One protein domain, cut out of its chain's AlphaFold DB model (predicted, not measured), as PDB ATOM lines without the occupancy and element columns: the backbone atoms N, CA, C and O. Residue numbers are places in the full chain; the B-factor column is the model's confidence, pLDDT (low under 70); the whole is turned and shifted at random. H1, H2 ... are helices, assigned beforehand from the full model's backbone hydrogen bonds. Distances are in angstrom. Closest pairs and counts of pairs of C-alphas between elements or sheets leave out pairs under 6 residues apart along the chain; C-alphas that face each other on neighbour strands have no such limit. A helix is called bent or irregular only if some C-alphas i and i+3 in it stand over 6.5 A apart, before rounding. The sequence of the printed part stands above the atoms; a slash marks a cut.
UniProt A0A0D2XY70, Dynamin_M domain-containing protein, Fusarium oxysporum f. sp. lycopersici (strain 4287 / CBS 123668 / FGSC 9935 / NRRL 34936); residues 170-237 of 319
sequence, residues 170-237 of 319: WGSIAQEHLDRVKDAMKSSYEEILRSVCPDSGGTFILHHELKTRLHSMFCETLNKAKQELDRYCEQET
ATOM      1  N   TRP A 170      41.977  15.090 -14.825       88.44
ATOM      2  CA  TRP A 170      41.006  14.703 -13.794       88.44
ATOM      3  C   TRP A 170      41.536  14.927 -12.378       88.44
ATOM      4  O   TRP A 170      40.818  15.464 -11.540       88.44
ATOM      5  N   GLY A 171      42.807  14.591 -12.139       87.25
ATOM      6  CA  GLY A 171      43.441  14.791 -10.836       87.25
ATOM      7  C   GLY A 171      43.503  16.262 -10.419       87.25
ATOM      8  O   GLY A 171      43.148  16.587  -9.290       87.25
ATOM      9  N   SER A 172      43.896  17.165 -11.327       87.38
ATOM     10  CA  SER A 172      43.991  18.596 -11.006       87.38
ATOM     11  C   SER A 172      42.619  19.219 -10.753       87.38
ATOM     12  O   SER A 172      42.446  19.895  -9.744       87.38
ATOM     13  N   ILE A 173      41.631  18.923 -11.608       86.38
ATOM     14  CA  ILE A 173      40.264  19.454 -11.475       86.38
ATOM     15  C   ILE A 173      39.627  18.989 -10.164       86.38
ATOM     16  O   ILE A 173      39.002  19.770  -9.444       86.38
ATOM     17  N   ALA A 174      39.783  17.708  -9.832       86.06
ATOM     18  CA  ALA A 174      39.179  17.155  -8.634       86.06
ATOM     19  C   ALA A 174      39.870  17.651  -7.351       86.06
ATOM     20  O   ALA A 174      39.193  17.909  -6.354       86.06
ATOM     21  N   GLN A 175      41.191  17.861  -7.383       88.38
ATOM     22  CA  GLN A 175      41.929  18.472  -6.275       88.38
ATOM     23  C   GLN A 175      41.498  19.930  -6.052       88.38
ATOM     24  O   GLN A 175      41.223  20.313  -4.916       88.38
ATOM     25  N   GLU A 176      41.352  20.721  -7.120       87.19
ATOM     26  CA  GLU A 176      40.849  22.099  -7.040       87.19
ATOM     27  C   GLU A 176      39.428  22.149  -6.450       87.19
ATOM     28  O   GLU A 176      39.120  22.976  -5.585       87.19
ATOM     29  N   HIS A 177      38.555  21.227  -6.871       85.06
ATOM     30  CA  HIS A 177      37.215  21.109  -6.307       85.06
ATOM     31  C   HIS A 177      37.248  20.773  -4.808       85.06
ATOM     32  O   HIS A 177      36.562  21.427  -4.019       85.06
ATOM     33  N   LEU A 178      38.080  19.812  -4.393       88.31
ATOM     34  CA  LEU A 178      38.236  19.442  -2.985       88.31
ATOM     35  C   LEU A 178      38.760  20.612  -2.138       88.31
ATOM     36  O   LEU A 178      38.279  20.831  -1.024       88.31
ATOM     37  N   ASP A 179      39.706  21.392  -2.664       89.31
ATOM     38  CA  ASP A 179      40.246  22.563  -1.973       89.31
ATOM     39  C   ASP A 179      39.187  23.648  -1.742       89.31
ATOM     40  O   ASP A 179      39.137  24.240  -0.663       89.31
ATOM     41  N   ARG A 180      38.265  23.840  -2.687       85.50
ATOM     42  CA  ARG A 180      37.126  24.750  -2.507       85.50
ATOM     43  C   ARG A 180      36.122  24.255  -1.486       85.50
ATOM     44  O   ARG A 180      35.639  25.046  -0.681       85.50
ATOM     45  N   VAL A 181      35.804  22.961  -1.510       86.94
ATOM     46  CA  VAL A 181      34.919  22.360  -0.505       86.94
ATOM     47  C   VAL A 181      35.530  22.538   0.884       86.94
ATOM     48  O   VAL A 181      34.830  22.957   1.805       86.94
ATOM     49  N   LYS A 182      36.845  22.327   1.024       90.62
ATOM     50  CA  LYS A 182      37.596  22.642   2.247       90.62
ATOM     51  C   LYS A 182      37.399  24.105   2.659       90.62
ATOM     52  O   LYS A 182      37.003  24.359   3.795       90.62
ATOM     53  N   ASP A 183      37.650  25.063   1.773       89.94
ATOM     54  CA  ASP A 183      37.586  26.487   2.127       89.94
ATOM     55  C   ASP A 183      36.161  26.941   2.486       89.94
ATOM     56  O   ASP A 183      35.966  27.686   3.455       89.94
ATOM     57  N   ALA A 184      35.154  26.434   1.769       87.94
ATOM     58  CA  ALA A 184      33.745  26.690   2.042       87.94
ATOM     59  C   ALA A 184      33.323  26.112   3.399       87.94
ATOM     60  O   ALA A 184      32.825  26.849   4.248       87.94
ATOM     61  N   MET A 185      33.591  24.824   3.651       89.00
ATOM     62  CA  MET A 185      33.271  24.178   4.928       89.00
ATOM     63  C   MET A 185      33.962  24.876   6.099       89.00
ATOM     64  O   MET A 185      33.330  25.099   7.134       89.00
ATOM     65  N   LYS A 186      35.237  25.254   5.926       91.38
ATOM     66  CA  LYS A 186      35.997  25.989   6.937       91.38
ATOM     67  C   LYS A 186      35.340  27.318   7.279       91.38
ATOM     68  O   LYS A 186      35.106  27.605   8.452       91.38
ATOM     69  N   SER A 187      35.006  28.099   6.259       91.12
ATOM     70  CA  SER A 187      34.349  29.393   6.436       91.12
ATOM     71  C   SER A 187      32.994  29.236   7.128       91.12
ATOM     72  O   SER A 187      32.721  29.935   8.103       91.12
ATOM     73  N   SER A 188      32.189  28.255   6.705       89.38
ATOM     74  CA  SER A 188      30.861  28.006   7.268       89.38
ATOM     75  C   SER A 188      30.900  27.623   8.746       89.38
ATOM     76  O   SER A 188      30.184  28.228   9.544       89.38
ATOM     77  N   TYR A 189      31.725  26.647   9.152       91.31
ATOM     78  CA  TYR A 189      31.742  26.254  10.566       91.31
ATOM     79  C   TYR A 189      32.317  27.366  11.449       91.31
ATOM     80  O   TYR A 189      31.864  27.533  12.581       91.31
ATOM     81  N   GLU A 190      33.293  28.140  10.958       92.00
ATOM     82  CA  GLU A 190      33.841  29.266  11.713       92.00
ATOM     83  C   GLU A 190      32.811  30.385  11.891       92.00
ATOM     84  O   GLU A 190      32.725  30.959  12.974       92.00
ATOM     85  N   GLU A 191      32.004  30.686  10.871       91.88
ATOM     86  CA  GLU A 191      30.911  31.660  10.970       91.88
ATOM     87  C   GLU A 191      29.805  31.202  11.920       91.88
ATOM     88  O   GLU A 191      29.389  31.976  12.787       91.88
ATOM     89  N   ILE A 192      29.381  29.938  11.824       90.69
ATOM     90  CA  ILE A 192      28.406  29.347  12.750       90.69
ATOM     91  C   ILE A 192      28.937  29.431  14.181       90.69
ATOM     92  O   ILE A 192      28.222  29.868  15.085       90.69
ATOM     93  N   LEU A 193      30.205  29.070  14.392       91.50
ATOM     94  CA  LEU A 193      30.812  29.118  15.713       91.50
ATOM     95  C   LEU A 193      30.880  30.553  16.244       91.50
ATOM     96  O   LEU A 193      30.494  30.777  17.385       91.50
ATOM     97  N   ARG A 194      31.291  31.533  15.425       90.62
ATOM     98  CA  ARG A 194      31.292  32.957  15.810       90.62
ATOM     99  C   ARG A 194      29.889  33.464  16.159       90.62
ATOM    100  O   ARG A 194      29.764  34.284  17.063       90.62
ATOM    101  N   SER A 195      28.853  32.986  15.466       89.88
ATOM    102  CA  SER A 195      27.464  33.389  15.706       89.88
ATOM    103  C   SER A 195      26.873  32.775  16.976       89.88
ATOM    104  O   SER A 195      26.172  33.472  17.707       89.88
ATOM    105  N   VAL A 196      27.119  31.489  17.235       90.31
ATOM    106  CA  VAL A 196      26.522  30.756  18.367       90.31
ATOM    107  C   VAL A 196      27.342  30.927  19.648       90.31
ATOM    108  O   VAL A 196      26.788  30.986  20.744       90.31
ATOM    109  N   CYS A 197      28.664  31.008  19.522       90.44
ATOM    110  CA  CYS A 197      29.608  31.054  20.630       90.44
ATOM    111  C   CYS A 197      30.712  32.074  20.311       90.44
ATOM    112  O   CYS A 197      31.758  31.688  19.803       90.44
ATOM    113  N   PRO A 198      30.509  33.380  20.548       88.69
ATOM    114  CA  PRO A 198      31.500  34.394  20.196       88.69
ATOM    115  C   PRO A 198      32.833  34.207  20.936       88.69
ATOM    116  O   PRO A 198      32.856  33.799  22.100       88.69
ATOM    117  N   ASP A 199      33.933  34.598  20.288       86.56
ATOM    118  CA  ASP A 199      35.301  34.617  20.844       86.56
ATOM    119  C   ASP A 199      35.520  35.788  21.830       86.56
ATOM    120  O   ASP A 199      36.559  36.440  21.880       86.56
ATOM    121  N   SER A 200      34.481  36.144  22.581       84.19
ATOM    122  CA  SER A 200      34.486  37.293  23.481       84.19
ATOM    123  C   SER A 200      33.564  37.052  24.668       84.19
ATOM    124  O   SER A 200      32.490  36.469  24.520       84.19
ATOM    125  N   GLY A 201      33.948  37.551  25.841       82.44
ATOM    126  CA  GLY A 201      33.142  37.431  27.056       82.44
ATOM    127  C   GLY A 201      33.159  36.019  27.653       82.44
ATOM    128  O   GLY A 201      34.168  35.320  27.602       82.44
ATOM    129  N   GLY A 202      32.042  35.605  28.258       83.56
ATOM    130  CA  GLY A 202      31.949  34.364  29.044       83.56
ATOM    131  C   GLY A 202      32.057  33.060  28.243       83.56
ATOM    132  O   GLY A 202      32.176  31.994  28.838       83.56
ATOM    133  N   THR A 203      32.029  33.125  26.912       87.31
ATOM    134  CA  THR A 203      32.085  31.959  26.018       87.31
ATOM    135  C   THR A 203      33.476  31.676  25.451       87.31
ATOM    136  O   THR A 203      33.631  30.686  24.747       87.31
ATOM    137  N   PHE A 204      34.491  32.483  25.782       88.56
ATOM    138  CA  PHE A 204      35.847  32.392  25.219       88.56
ATOM    139  C   PHE A 204      36.452  30.977  25.271       88.56
ATOM    140  O   PHE A 204      36.884  30.436  24.254       88.56
ATOM    141  N   ILE A 205      36.428  30.340  26.447       89.44
ATOM    142  CA  ILE A 205      36.992  28.992  26.638       89.44
ATOM    143  C   ILE A 205      36.227  27.969  25.784       89.44
ATOM    144  O   ILE A 205      36.833  27.163  25.083       89.44
ATOM    145  N   LEU A 206      34.892  28.041  25.789       90.56
ATOM    146  CA  LEU A 206      34.041  27.137  25.017       90.56
ATOM    147  C   LEU A 206      34.246  27.310  23.504       90.56
ATOM    148  O   LEU A 206      34.313  26.310  22.790       90.56
ATOM    149  N   HIS A 207      34.396  28.548  23.022       92.88
ATOM    150  CA  HIS A 207      34.695  28.840  21.619       92.88
ATOM    151  C   HIS A 207      35.981  28.139  21.187       92.88
ATOM    152  O   HIS A 207      35.996  27.453  20.167       92.88
ATOM    153  N   HIS A 208      37.056  28.282  21.964       92.06
ATOM    154  CA  HIS A 208      38.361  27.736  21.602       92.06
ATOM    155  C   HIS A 208      38.383  26.200  21.604       92.06
ATOM    156  O   HIS A 208      38.907  25.587  20.670       92.06
ATOM    157  N   GLU A 209      37.758  25.574  22.605       92.50
ATOM    158  CA  GLU A 209      37.628  24.113  22.696       92.50
ATOM    159  C   GLU A 209      36.800  23.546  21.533       92.50
ATOM    160  O   GLU A 209      37.229  22.614  20.844       92.50
ATOM    161  N   LEU A 210      35.643  24.154  21.241       92.00
ATOM    162  CA  LEU A 210      34.801  23.747  20.112       92.00
ATOM    163  C   LEU A 210      35.505  23.966  18.775       92.00
ATOM    164  O   LEU A 210      35.475  23.076  17.926       92.00
ATOM    165  N   LYS A 211      36.181  25.104  18.586       93.50
ATOM    166  CA  LYS A 211      36.961  25.390  17.376       93.50
ATOM    167  C   LYS A 211      38.032  24.332  17.151       93.50
ATOM    168  O   LYS A 211      38.153  23.819  16.042       93.50
ATOM    169  N   THR A 212      38.778  23.988  18.198       93.50
ATOM    170  CA  THR A 212      39.840  22.977  18.139       93.50
ATOM    171  C   THR A 212      39.267  21.611  17.781       93.50
ATOM    172  O   THR A 212      39.774  20.939  16.880       93.50
ATOM    173  N   ARG A 213      38.156  21.218  18.419       93.12
ATOM    174  CA  ARG A 213      37.492  19.943  18.136       93.12
ATOM    175  C   ARG A 213      36.955  19.872  16.707       93.12
ATOM    176  O   ARG A 213      37.205  18.881  16.022       93.12
ATOM    177  N   LEU A 214      36.254  20.913  16.256       92.00
ATOM    178  CA  LEU A 214      35.718  21.011  14.896       92.00
ATOM    179  C   LEU A 214      36.841  20.982  13.861       92.00
ATOM    180  O   LEU A 214      36.749  20.245  12.885       92.00
ATOM    181  N   HIS A 215      37.927  21.716  14.103       93.19
ATOM    182  CA  HIS A 215      39.077  21.739  13.208       93.19
ATOM    183  C   HIS A 215      39.765  20.370  13.105       93.19
ATOM    184  O   HIS A 215      40.103  19.950  11.999       93.19
ATOM    185  N   SER A 216      39.920  19.641  14.219       94.81
ATOM    186  CA  SER A 216      40.465  18.274  14.212       94.81
ATOM    187  C   SER A 216      39.596  17.330  13.382       94.81
ATOM    188  O   SER A 216      40.092  16.678  12.465       94.81
ATOM    189  N   MET A 217      38.284  17.306  13.647       92.62
ATOM    190  CA  MET A 217      37.334  16.463  12.909       92.62
ATOM    191  C   MET A 217      37.307  16.806  11.414       92.62
ATOM    192  O   MET A 217      37.245  15.919  10.561       92.62
ATOM    193  N   PHE A 218      37.386  18.096  11.093       92.06
ATOM    194  CA  PHE A 218      37.456  18.594   9.728       92.06
ATOM    195  C   PHE A 218      38.731  18.130   9.013       92.06
ATOM    196  O   PHE A 218      38.642  17.572   7.920       92.06
ATOM    197  N   CYS A 219      39.905  18.275   9.639       93.31
ATOM    198  CA  CYS A 219      41.175  17.826   9.064       93.31
ATOM    199  C   CYS A 219      41.209  16.306   8.854       93.31
ATOM    200  O   CYS A 219      41.659  15.841   7.809       93.31
ATOM    201  N   GLU A 220      40.700  15.526   9.810       94.50
ATOM    202  CA  GLU A 220      40.573  14.070   9.668       94.50
ATOM    203  C   GLU A 220      39.675  13.685   8.487       94.50
ATOM    204  O   GLU A 220      40.013  12.788   7.712       94.50
ATOM    205  N   THR A 221      38.542  14.373   8.330       93.06
ATOM    206  CA  THR A 221      37.586  14.115   7.244       93.06
ATOM    207  C   THR A 221      38.181  14.484   5.887       93.06
ATOM    208  O   THR A 221      38.096  13.695   4.948       93.06
ATOM    209  N   LEU A 222      38.849  15.635   5.788       93.38
ATOM    210  CA  LEU A 222      39.517  16.058   4.559       93.38
ATOM    211  C   LEU A 222      40.664  15.141   4.161       93.38
ATOM    212  O   LEU A 222      40.809  14.846   2.980       93.38
ATOM    213  N   ASN A 223      41.460  14.663   5.119       94.25
ATOM    214  CA  ASN A 223      42.533  13.720   4.817       94.25
ATOM    215  C   ASN A 223      41.981  12.419   4.230       94.25
ATOM    216  O   ASN A 223      42.532  11.920   3.252       94.25
ATOM    217  N   LYS A 224      40.869  11.903   4.769       94.44
ATOM    218  CA  LYS A 224      40.186  10.731   4.198       94.44
ATOM    219  C   LYS A 224      39.656  11.018   2.793       94.44
ATOM    220  O   LYS A 224      39.888  10.224   1.891       94.44
ATOM    221  N   ALA A 225      38.995  12.159   2.595       92.38
ATOM    222  CA  ALA A 225      38.475  12.554   1.286       92.38
ATOM    223  C   ALA A 225      39.594  12.705   0.243       92.38
ATOM    224  O   ALA A 225      39.445  12.242  -0.884       92.38
ATOM    225  N   LYS A 226      40.734  13.289   0.629       93.31
ATOM    226  CA  LYS A 226      41.912  13.424  -0.229       93.31
ATOM    227  C   LYS A 226      42.522  12.069  -0.591       93.31
ATOM    228  O   LYS A 226      42.802  11.831  -1.754       93.31
ATOM    229  N   GLN A 227      42.676  11.170   0.382       93.50
ATOM    230  CA  GLN A 227      43.185   9.818   0.127       93.50
ATOM    231  C   GLN A 227      42.284   9.038  -0.833       93.50
ATOM    232  O   GLN A 227      42.783   8.379  -1.743       93.50
ATOM    233  N   GLU A 228      40.965   9.123  -0.656       91.06
ATOM    234  CA  GLU A 228      40.017   8.510  -1.590       91.06
ATOM    235  C   GLU A 228      40.103   9.147  -2.977       91.06
ATOM    236  O   GLU A 228      40.114   8.427  -3.974       91.06
ATOM    237  N   LEU A 229      40.221  10.476  -3.053       89.56
ATOM    238  CA  LEU A 229      40.378  11.182  -4.317       89.56
ATOM    239  C   LEU A 229      41.632  10.727  -5.073       89.56
ATOM    240  O   LEU A 229      41.527  10.345  -6.242       89.56
ATOM    241  N   ASP A 230      42.785  10.736  -4.404       89.56
ATOM    242  CA  ASP A 230      44.066  10.309  -4.969       89.56
ATOM    243  C   ASP A 230      43.960   8.860  -5.460       89.56
ATOM    244  O   ASP A 230      44.279   8.566  -6.612       89.56
ATOM    245  N   ARG A 231      43.378   7.972  -4.641       88.44
ATOM    246  CA  ARG A 231      43.142   6.567  -4.997       88.44
ATOM    247  C   ARG A 231      42.283   6.424  -6.257       88.44
ATOM    248  O   ARG A 231      42.625   5.633  -7.135       88.44
ATOM    249  N   TYR A 232      41.165   7.145  -6.361       84.94
ATOM    250  CA  TYR A 232      40.289   7.078  -7.537       84.94
ATOM    251  C   TYR A 232      40.967   7.636  -8.789       84.94
ATOM    252  O   TYR A 232      40.892   7.032  -9.862       84.94
ATOM    253  N   CYS A 233      41.659   8.766  -8.651       85.75
ATOM    254  CA  CYS A 233      42.383   9.388  -9.747       85.75
ATOM    255  C   CYS A 233      43.515   8.485 -10.241       85.75
ATOM    256  O   CYS A 233      43.629   8.282 -11.446       85.75
ATOM    257  N   GLU A 234      44.302   7.868  -9.362       85.62
ATOM    258  CA  GLU A 234      45.336   6.900  -9.742       85.62
ATOM    259  C   GLU A 234      44.742   5.680 -10.456       85.62
ATOM    260  O   GLU A 234      45.228   5.289 -11.519       85.62
ATOM    261  N   GLN A 235      43.645   5.116  -9.940       82.44
ATOM    262  CA  GLN A 235      42.983   3.956 -10.550       82.44
ATOM    263  C   GLN A 235      42.500   4.212 -11.983       82.44
ATOM    264  O   GLN A 235      42.563   3.312 -12.825       82.44
ATOM    265  N   GLU A 236      42.019   5.420 -12.276       79.81
ATOM    266  CA  GLU A 236      41.543   5.779 -13.615       79.81
ATOM    267  C   GLU A 236      42.668   6.311 -14.522       79.81
ATOM    268  O   GLU A 236      42.710   5.971 -15.706       79.81
ATOM    269  N   THR A 237      43.627   7.073 -13.988       78.38
ATOM    270  CA  THR A 237      44.704   7.714 -14.772       78.38
ATOM    271  C   THR A 237      45.941   6.842 -14.978       78.38
ATOM    272  O   THR A 237      46.714   7.108 -15.894       78.38
TER     273      THR A 237
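AT A GLANCE: This is residues 170 to 237 of the 319 residues of the protein "Dynamin_M domain-containing protein" of Fusarium oxysporum f. sp. lycopersici (strain 4287 / CBS 123668 / FGSC 9935 / NRRL 34936) (UniProt A0A0D2XY70). A long helical hairpin: two helices, H1 and H2, run side by side in opposite ways, and a tight turn at residues 197 to 200 joins them at one end of the rod. The longer helix, H2, makes the full length and brings the printed part back to near its first residue. The printed part has 68 residues with two named helices, H1 then H2, and no named strand; the class is all helix. The whole is loose, with a radius of gyration of the C-alphas of 15.7 A, and its C-alphas span 53 by 16 by 11 A.

HOW THE PARTS SIT: H1, residues 170 to 196, and H2, residues 201 to 237, touch, with 14 pairs of C-alphas within 8 A. Their closest C-alphas are those of Gly 171 and Cys 233, 5.6 A apart. They run opposite ways at a shallow tilt of 13 degrees, centre to centre 9.9 A, and form a helical hairpin. H2 has a kink of 28 degrees near residue 208. In H1 every O i to N i+4 pair is within hydrogen-bond range; in H2, 31 of 33 are.

IN THESE COORDINATES: H1 begins at C-alpha 170, at (41.006, 14.703, -13.794), and ends at C-alpha 196, at (26.522, 30.756, 18.367), a length of 38.8 A. H2 is 52.6 A long from C-alpha 201 to C-alpha 237, which is at (44.704, 7.714, -14.772). H2 is irregular: C-alphas 202 and 205 are 7.8 A apart.

THE WHOLE: The two C-alphas farthest apart are those of Gly 202 and Thr 237, at 52.8 A. The first and last printed C-alphas, those of Trp 170 and Thr 237, are 8.0 A apart. The link from H1 to H2, four residues, is tight. The printed part has no cut. The mean pLDDT of the printed part is 89.5, and no printed residue is under 70.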